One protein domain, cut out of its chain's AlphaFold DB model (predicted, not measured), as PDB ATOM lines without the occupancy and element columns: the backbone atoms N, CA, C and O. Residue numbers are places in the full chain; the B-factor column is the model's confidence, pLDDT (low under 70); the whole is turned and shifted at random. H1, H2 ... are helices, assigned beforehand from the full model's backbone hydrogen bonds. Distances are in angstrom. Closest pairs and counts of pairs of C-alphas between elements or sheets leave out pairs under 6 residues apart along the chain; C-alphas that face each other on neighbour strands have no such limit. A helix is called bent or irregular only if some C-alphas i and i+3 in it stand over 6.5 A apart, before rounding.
ATOM      1  N   TYR A 263      -2.483  32.161 243.173       93.69
ATOM      2  CA  TYR A 263      -2.221  30.716 243.168       93.69
ATOM      3  C   TYR A 263      -3.368  29.865 243.732       93.69
ATOM      4  O   TYR A 263      -3.336  28.639 243.622       93.69
ATOM      5  N   SER A 264      -4.407  30.483 244.296       92.75
ATOM      6  CA  SER A 264      -5.667  29.816 244.642       92.75
ATOM      7  C   SER A 264      -6.458  29.336 243.423       92.75
ATOM      8  O   SER A 264      -7.334  28.486 243.589       92.75
ATOM      9  N   SER A 265      -6.147  29.833 242.221       92.94
ATOM     10  CA  SER A 265      -6.686  29.341 240.949       92.94
ATOM     11  C   SER A 265      -5.781  28.267 240.341       92.94
ATOM     12  O   SER A 265      -4.587  28.497 240.130       92.94
ATOM     13  N   PHE A 266      -6.349  27.104 240.002       91.06
ATOM     14  CA  PHE A 266      -5.578  25.982 239.456       91.06
ATOM     15  C   PHE A 266      -4.863  26.332 238.149       91.06
ATOM     16  O   PHE A 266      -3.689  26.009 237.980       91.06
ATOM     17  N   SER A 267      -5.541  27.024 237.228       91.56
ATOM     18  CA  SER A 267      -4.973  27.383 235.923       91.56
ATOM     19  C   SER A 267      -3.757  28.300 236.065       91.56
ATOM     20  O   SER A 267      -2.749  28.105 235.387       91.56
ATOM     21  N   LEU A 268      -3.836  29.263 236.987       93.50
ATOM     22  CA  LEU A 268      -2.761  30.208 237.287       93.50
ATOM     23  C   LEU A 268      -1.617  29.542 238.055       93.50
ATOM     24  O   LEU A 268      -0.450  29.757 237.732       93.50
ATOM     25  N   PHE A 269      -1.929  28.676 239.021       93.25
ATOM     26  CA  PHE A 269      -0.933  27.841 239.685       93.25
ATOM     27  C   PHE A 269      -0.163  26.976 238.676       93.25
ATOM     28  O   PHE A 269       1.071  26.950 238.672       93.25
ATOM     29  N   ARG A 270      -0.881  26.316 237.760       91.44
ATOM     30  CA  ARG A 270      -0.281  25.468 236.732       91.44
ATOM     31  C   ARG A 270       0.618  26.267 235.794       91.44
ATOM     32  O   ARG A 270       1.735  25.832 235.530       91.44
ATOM     33  N   SER A 271       0.164  27.414 235.294       91.81
ATOM     34  CA  SER A 271       0.944  28.210 234.340       91.81
ATOM     35  C   SER A 271       2.146  28.910 234.981       91.81
ATOM     36  O   SER A 271       3.186  29.022 234.338       91.81
ATOM     37  N   MET A 272       2.038  29.350 236.240       90.62
ATOM     38  CA  MET A 272       3.058  30.191 236.880       90.62
ATOM     39  C   MET A 272       4.022  29.466 237.815       90.62
ATOM     40  O   MET A 272       5.076  30.041 238.101       90.62
ATOM     41  N   ILE A 273       3.670  28.272 238.301       91.19
ATOM     42  CA  ILE A 273       4.496  27.464 239.210       91.19
ATOM     43  C   ILE A 273       4.818  26.113 238.566       91.19
ATOM     44  O   ILE A 273       5.981  25.844 238.275       91.19
ATOM     45  N   LYS A 274       3.801  25.290 238.272       89.44
ATOM     46  CA  LYS A 274       4.011  23.917 237.767       89.44
ATOM     47  C   LYS A 274       4.749  23.895 236.423       89.44
ATOM     48  O   LYS A 274       5.750  23.204 236.287       89.44
ATOM     49  N   GLY A 275       4.282  24.677 235.449       89.12
ATOM     50  CA  GLY A 275       4.860  24.760 234.106       89.12
ATOM     51  C   GLY A 275       6.339  25.163 234.106       89.12
ATOM     52  O   GLY A 275       7.140  24.452 233.502       89.12
ATOM     53  N   PRO A 276       6.731  26.252 234.795       88.88
ATOM     54  CA  PRO A 276       8.131  26.633 234.944       88.88
ATOM     55  C   PRO A 276       9.001  25.551 235.585       88.88
ATOM     56  O   PRO A 276      10.081  25.287 235.072       88.88
ATOM     57  N   ILE A 277       8.526  24.874 236.637       88.88
ATOM     58  CA  ILE A 277       9.298  23.797 237.279       88.88
ATOM     59  C   ILE A 277       9.517  22.622 236.314       88.88
ATOM     60  O   ILE A 277      10.618  22.083 236.249       88.88
ATOM     61  N   SER A 278       8.509  22.264 235.512       86.69
ATOM     62  CA  SER A 278       8.644  21.201 234.508       86.69
ATOM     63  C   SER A 278       9.578  21.557 233.342       86.69
ATOM     64  O   SER A 278      10.139  20.650 232.741       86.69
ATOM     65  N   ARG A 279       9.735  22.846 232.999       84.25
ATOM     66  CA  ARG A 279      10.611  23.307 231.899       84.25
ATOM     67  C   ARG A 279      12.035  23.641 232.350       84.25
ATOM     68  O   ARG A 279      12.953  23.569 231.545       84.25
ATOM     69  N   GLY A 280      12.211  24.030 233.610       82.06
ATOM     70  CA  GLY A 280      13.484  24.456 234.178       82.06
ATOM     71  C   GLY A 280      13.436  24.397 235.700       82.06
ATOM     72  O   GLY A 280      13.049  25.366 236.358       82.06
ATOM     73  N   SER A 281      13.846  23.250 236.250       78.38
ATOM     74  CA  SER A 281      13.719  22.916 237.675       78.38
ATOM     75  C   SER A 281      14.275  24.017 238.592       78.38
ATOM     76  O   SER A 281      13.541  24.554 239.420       78.38
ATOM     77  N   SER A 282      15.524  24.454 238.386       84.88
ATOM     78  CA  SER A 282      16.190  25.414 239.285       84.88
ATOM     79  C   SER A 282      15.467  26.769 239.376       84.88
ATOM     80  O   SER A 282      15.128  27.225 240.469       84.88
ATOM     81  N   GLN A 283      15.145  27.398 238.241       84.12
ATOM     82  CA  GLN A 283      14.471  28.703 238.237       84.12
ATOM     83  C   GLN A 283      13.016  28.605 238.726       84.12
ATOM     84  O   GLN A 283      12.541  29.485 239.447       84.12
ATOM     85  N   GLY A 284      12.316  27.517 238.382       85.62
ATOM     86  CA  GLY A 284      10.960  27.254 238.861       85.62
ATOM     87  C   GLY A 284      10.892  27.110 240.384       85.62
ATOM     88  O   GLY A 284      10.032  27.725 241.022       85.62
ATOM     89  N   TYR A 285      11.827  26.363 240.979       89.50
ATOM     90  CA  TYR A 285      11.901  26.209 242.431       89.50
ATOM     91  C   TYR A 285      12.321  27.498 243.140       89.50
ATOM     92  O   TYR A 285      11.704  27.823 244.149       89.50
ATOM     93  N   LYS A 286      13.253  28.297 242.600       90.44
ATOM     94  CA  LYS A 286      13.603  29.616 243.176       90.44
ATOM     95  C   LYS A 286      12.393  30.547 243.285       90.44
ATOM     96  O   LYS A 286      12.177  31.203 244.309       90.44
ATOM     97  N   LYS A 287      11.545  30.567 242.251       89.56
ATOM     98  CA  LYS A 287      10.289  31.330 242.275       89.56
ATOM     99  C   LYS A 287       9.340  30.804 243.351       89.56
ATOM    100  O   LYS A 287       8.797  31.588 244.126       89.56
ATOM    101  N   LEU A 288       9.157  29.486 243.417       91.19
ATOM    102  CA  LEU A 288       8.305  28.860 244.423       91.19
ATOM    103  C   LEU A 288       8.804  29.139 245.849       91.19
ATOM    104  O   LEU A 288       8.013  29.519 246.705       91.19
ATOM    105  N   GLN A 289      10.106  29.009 246.096       91.31
ATOM    106  CA  GLN A 289      10.743  29.315 247.375       91.31
ATOM    107  C   GLN A 289      10.484  30.763 247.794       91.31
ATOM    108  O   GLN A 289      10.116  31.005 248.937       91.31
ATOM    109  N   THR A 290      10.601  31.719 246.868       92.81
ATOM    110  CA  THR A 290      10.303  33.138 247.136       92.81
ATOM    111  C   THR A 290       8.854  33.336 247.582       92.81
ATOM    112  O   THR A 290       8.599  34.039 248.556       92.81
ATOM    113  N   VAL A 291       7.900  32.670 246.924       93.06
ATOM    114  CA  VAL A 291       6.484  32.706 247.326       93.06
ATOM    115  C   VAL A 291       6.287  32.070 248.702       93.06
ATOM    116  O   VAL A 291       5.612  32.643 249.555       93.06
ATOM    117  N   LEU A 292       6.881  30.898 248.938       92.62
ATOM    118  CA  LEU A 292       6.746  30.181 250.203       92.62
ATOM    119  C   LEU A 292       7.369  30.954 251.370       92.62
ATOM    120  O   LEU A 292       6.760  30.976 252.429       92.62
ATOM    121  N   LYS A 293       8.490  31.662 251.181       91.88
ATOM    122  CA  LYS A 293       9.110  32.511 252.220       91.88
ATOM    123  C   LYS A 293       8.151  33.564 252.798       91.88
ATOM    124  O   LYS A 293       8.319  33.965 253.942       91.88
ATOM    125  N   ILE A 294       7.146  33.995 252.034       92.88
ATOM    126  CA  ILE A 294       6.166  35.004 252.468       92.88
ATOM    127  C   ILE A 294       5.054  34.381 253.326       92.88
ATOM    128  O   ILE A 294       4.556  35.017 254.252       92.88
ATOM    129  N   ILE A 295       4.636  33.150 253.014       92.50
ATOM    130  CA  ILE A 295       3.425  32.537 253.593       92.50
ATOM    131  C   ILE A 295       3.697  31.353 254.526       92.50
ATOM    132  O   ILE A 295       2.795  30.921 255.242       92.50
ATOM    133  N   LEU A 296       4.908  30.797 254.492       93.38
ATOM    134  CA  LEU A 296       5.305  29.606 255.228       93.38
ATOM    135  C   LEU A 296       6.368  29.970 256.260       93.38
ATOM    136  O   LEU A 296       7.439  30.468 255.926       93.38
ATOM    137  N   LEU A 297       6.095  29.613 257.510       93.12
ATOM    138  CA  LEU A 297       7.101  29.556 258.559       93.12
ATOM    139  C   LEU A 297       7.485  28.092 258.773       93.12
ATOM    140  O   LEU A 297       6.642  27.283 259.166       93.12
ATOM    141  N   ARG A 298       8.752  27.752 258.533       90.81
ATOM    142  CA  ARG A 298       9.306  26.420 258.799       90.81
ATOM    143  C   ARG A 298      10.527  26.563 259.696       90.81
ATOM    144  O   ARG A 298      11.416  27.347 259.397       90.81
ATOM    145  N   ARG A 299      10.551  25.790 260.779       90.56
ATOM    146  CA  ARG A 299      11.708  25.623 261.664       90.56
ATOM    147  C   ARG A 299      12.088  24.148 261.685       90.56
ATOM    148  O   ARG A 299      11.214  23.287 261.564       90.56
ATOM    149  N   THR A 300      13.373  23.870 261.805       89.81
ATOM    150  CA  THR A 300      13.946  22.525 261.906       89.81
ATOM    151  C   THR A 300      14.560  22.326 263.293       89.81
ATOM    152  O   THR A 300      14.581  23.254 264.102       89.81
ATOM    153  N   LYS A 301      15.029  21.114 263.608       86.56
ATOM    154  CA  LYS A 301      15.652  20.825 264.915       86.56
ATOM    155  C   LYS A 301      16.995  21.544 265.073       86.56
ATOM    156  O   LYS A 301      17.426  21.806 266.187       86.56
ATOM    157  N   GLU A 302      17.600  21.882 263.944       86.38
ATOM    158  CA  GLU A 302      18.870  22.579 263.790       86.38
ATOM    159  C   GLU A 302      18.695  24.107 263.841       86.38
ATOM    160  O   GLU A 302      19.675  24.843 263.867       86.38
ATOM    161  N   THR A 303      17.453  24.612 263.861       89.31
ATOM    162  CA  THR A 303      17.191  26.053 263.947       89.31
ATOM    163  C   THR A 303      17.687  26.610 265.279       89.31
ATOM    164  O   THR A 303      17.301  26.122 266.342       89.31
ATOM    165  N   LEU A 304      18.496  27.667 265.213       89.69
ATOM    166  CA  LEU A 304      18.946  28.427 266.374       89.69
ATOM    167  C   LEU A 304      17.956  29.558 266.680       89.69
ATOM    168  O   LEU A 304      17.475  30.237 265.771       89.69
ATOM    169  N   LEU A 305      17.650  29.761 267.957       87.25
ATOM    170  CA  LEU A 305      16.847  30.868 268.460       87.25
ATOM    171  C   LEU A 305      17.663  31.551 269.559       87.25
ATOM    172  O   LEU A 305      18.024  30.915 270.544       87.25
ATOM    173  N   ASP A 306      18.030  32.812 269.329       89.38
ATOM    174  CA  ASP A 306      18.919  33.593 270.202       89.38
ATOM    175  C   ASP A 306      20.286  32.925 270.464       89.38
ATOM    176  O   ASP A 306      20.837  32.990 271.558       89.38
ATOM    177  N   GLY A 307      20.838  32.266 269.437       87.75
ATOM    178  CA  GLY A 307      22.136  31.579 269.496       87.75
ATOM    179  C   GLY A 307      22.082  30.149 270.042       87.75
ATOM    180  O   GLY A 307      23.048  29.410 269.881       87.75
ATOM    181  N   GLU A 308      20.948  29.717 270.598       88.25
ATOM    182  CA  GLU A 308      20.778  28.375 271.161       88.25
ATOM    183  C   GLU A 308      19.921  27.470 270.258       88.25
ATOM    184  O   GLU A 308      18.966  27.942 269.634       88.25
ATOM    185  N   PRO A 309      20.189  26.150 270.195       88.12
ATOM    186  CA  PRO A 309      19.323  25.205 269.496       88.12
ATOM    187  C   PRO A 309      17.892  25.260 270.027       88.12
ATOM    188  O   PRO A 309      17.664  25.128 271.231       88.12
ATOM    189  N   ILE A 310      16.917  25.374 269.119       90.06
ATOM    190  CA  ILE A 310      15.495  25.458 269.480       90.06
ATOM    191  C   ILE A 310      15.034  24.262 270.319       90.06
ATOM    192  O   ILE A 310      14.154  24.393 271.168       90.06
ATOM    193  N   ILE A 311      15.618  23.085 270.076       89.94
ATOM    194  CA  ILE A 311      15.390  21.869 270.849       89.94
ATOM    195  C   ILE A 311      16.719  21.128 270.995       89.94
ATOM    196  O   ILE A 311      17.376  20.802 270.010       89.94
ATOM    197  N   LYS A 312      17.061  20.765 272.234       86.38
ATOM    198  CA  LYS A 312      18.183  19.872 272.548       86.38
ATOM    199  C   LYS A 312      17.690  18.424 272.470       86.38
ATOM    200  O   LYS A 312      17.123  17.897 273.423       86.38
ATOM    201  N   VAL A 313      17.819  17.812 271.292       85.94
ATOM    202  CA  VAL A 313      17.406  16.418 271.048       85.94
ATOM    203  C   VAL A 313      18.572  15.479 271.388       85.94
ATOM    204  O   VAL A 313      19.693  15.759 270.965       85.94
ATOM    205  N   PRO A 314      18.347  14.364 272.109       90.12
ATOM    206  CA  PRO A 314      19.391  13.365 272.318       90.12
ATOM    207  C   PRO A 314      19.821  12.710 270.990       90.12
ATOM    208  O   PRO A 314      19.040  12.689 270.030       90.12
ATOM    209  N   PRO A 315      21.036  12.136 270.918       89.81
ATOM    210  CA  PRO A 315      21.506  11.430 269.730       89.81
ATOM    211  C   PRO A 315      20.546  10.315 269.285       89.81
ATOM    212  O   PRO A 315      19.985   9.586 270.104       89.81
ATOM    213  N   LYS A 316      20.361  10.168 267.969       90.94
ATOM    214  CA  LYS A 316      19.532   9.109 267.376       90.94
ATOM    215  C   LYS A 316      20.346   7.821 267.234       90.94
ATOM    216  O   LYS A 316      21.267   7.775 266.424       90.94
ATOM    217  N   THR A 317      19.929   6.756 267.911       94.25
ATOM    218  CA  THR A 317      20.489   5.405 267.730       94.25
ATOM    219  C   THR A 317      19.612   4.599 266.772       94.25
ATOM    220  O   THR A 317      18.396   4.536 266.949       94.25
ATOM    221  N   ILE A 318      20.207   4.000 265.735       94.81
ATOM    222  CA  ILE A 318      19.506   3.137 264.771       94.81
ATOM    223  C   ILE A 318      20.018   1.709 264.952       94.81
ATOM    224  O   ILE A 318      21.187   1.442 264.693       94.81
ATOM    225  N   GLU A 319      19.138   0.797 265.365       95.44
ATOM    226  CA  GLU A 319      19.450  -0.624 265.523       95.44
ATOM    227  C   GLU A 319      18.688  -1.439 264.469       95.44
ATOM    228  O   GLU A 319      17.457  -1.477 264.458       95.44
ATOM    229  N   LEU A 320      19.419  -2.078 263.552       94.31
ATOM    230  CA  LEU A 320      18.834  -2.948 262.533       94.31
ATOM    231  C   LEU A 320      18.747  -4.380 263.066       94.31
ATOM    232  O   LEU A 320      19.741  -5.103 263.086       94.31
ATOM    233  N   LYS A 321      17.543  -4.804 263.460       95.69
ATOM    234  CA  LYS A 321      17.276  -6.184 263.888       95.69
ATOM    235  C   LYS A 321      16.806  -7.017 262.706       95.69
ATOM    236  O   LYS A 321      15.682  -6.858 262.233       95.69
ATOM    237  N   LYS A 322      17.673  -7.910 262.227       94.38
ATOM    238  CA  LYS A 322      17.266  -8.956 261.286       94.38
ATOM    239  C   LYS A 322      16.462 -10.004 262.050       94.38
ATOM    240  O   LYS A 322      16.934 -10.525 263.055       94.38
ATOM    241  N   ILE A 323      15.262 -10.292 261.564       95.00
ATOM    242  CA  ILE A 323      14.395 -11.352 262.077       95.00
ATOM    243  C   ILE A 323      14.366 -12.498 261.073       95.00
ATOM    244  O   ILE A 323      14.408 -12.273 259.863       95.00
ATOM    245  N   ASN A 324      14.323 -13.721 261.586       94.81
ATOM    246  CA  ASN A 324      14.134 -14.905 260.762       94.81
ATOM    247  C   ASN A 324      12.638 -15.182 260.652       94.81
ATOM    248  O   ASN A 324      11.927 -15.084 261.650       94.81
ATOM    249  N   PHE A 325      12.187 -15.545 259.456       95.81
ATOM    250  CA  PHE A 325      10.833 -16.053 259.274       95.81
ATOM    251  C   PHE A 325      10.622 -17.334 260.078       95.81
ATOM    252  O   PHE A 325      11.540 -18.157 260.189       95.81
ATOM    253  N   THR A 326       9.399 -17.526 260.574       96.88
ATOM    254  CA  THR A 326       8.965 -18.854 261.019       96.88
ATOM    255  C   THR A 326       8.932 -19.819 259.834       96.88
ATOM    256  O   THR A 326       9.064 -19.426 258.668       96.88
ATOM    257  N   GLN A 327       8.775 -21.112 260.108       96.44
ATOM    258  CA  GLN A 327       8.740 -22.112 259.046       96.44
ATOM    259  C   GLN A 327       7.534 -21.906 258.115       96.44
ATOM    260  O   GLN A 327       7.676 -22.008 256.897       96.44
TER     261      GLN A 327
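This is residues 263 to 327 of the 346 residues of the protein "Helicase ATP-binding domain-containing protein" of Aegilops tauschii subsp. strangulata (UniProt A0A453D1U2). Look first for a small helical hairpin, H2 folded back on H1, at one end of the model; from it a long tail, residues 296 to 327, runs away with no named element, and its residues 314 to 327 stick out. The printed part has 65 residues with two named helices, H1 then H2, and no named strand. The class is all helix, though under half of the residues, 29, are in helices. The whole is extended, radius of gyration of the C-alphas 20.9 A, spanning 54 by 50 by 22 A.

Start at H2, residues 281 to 295, which touches H1, residues 266 to 279, in a helical hairpin. Their closest C-alphas, Ile 277 and Gly 284, are 4.1 A apart. They run opposite ways at a steep tilt of 42 degrees. O i to N i+4 pairs are within hydrogen-bond range in 8 of 10 for H1 and 9 of 11 for H2.

Find C-alpha 281 at (13.719, 22.916, 237.675); H2 runs 21.3 A to C-alpha 295. H1 begins at C-alpha 266, (-5.578, 25.982, 239.456), and runs 18.1 A. H1 is neither bent nor irregular, but only just: C-alphas 272 and 275 are 6.4 A apart.

The farthest C-alphas, Leu 268 and Gln 327, are 57.8 A apart. In the tail, residues 304 to 305 pair antiparallel with 308 to 309. The H1 to H2 link is tight. The printed part has no cut, and no printed residue is under 70 in pLDDT.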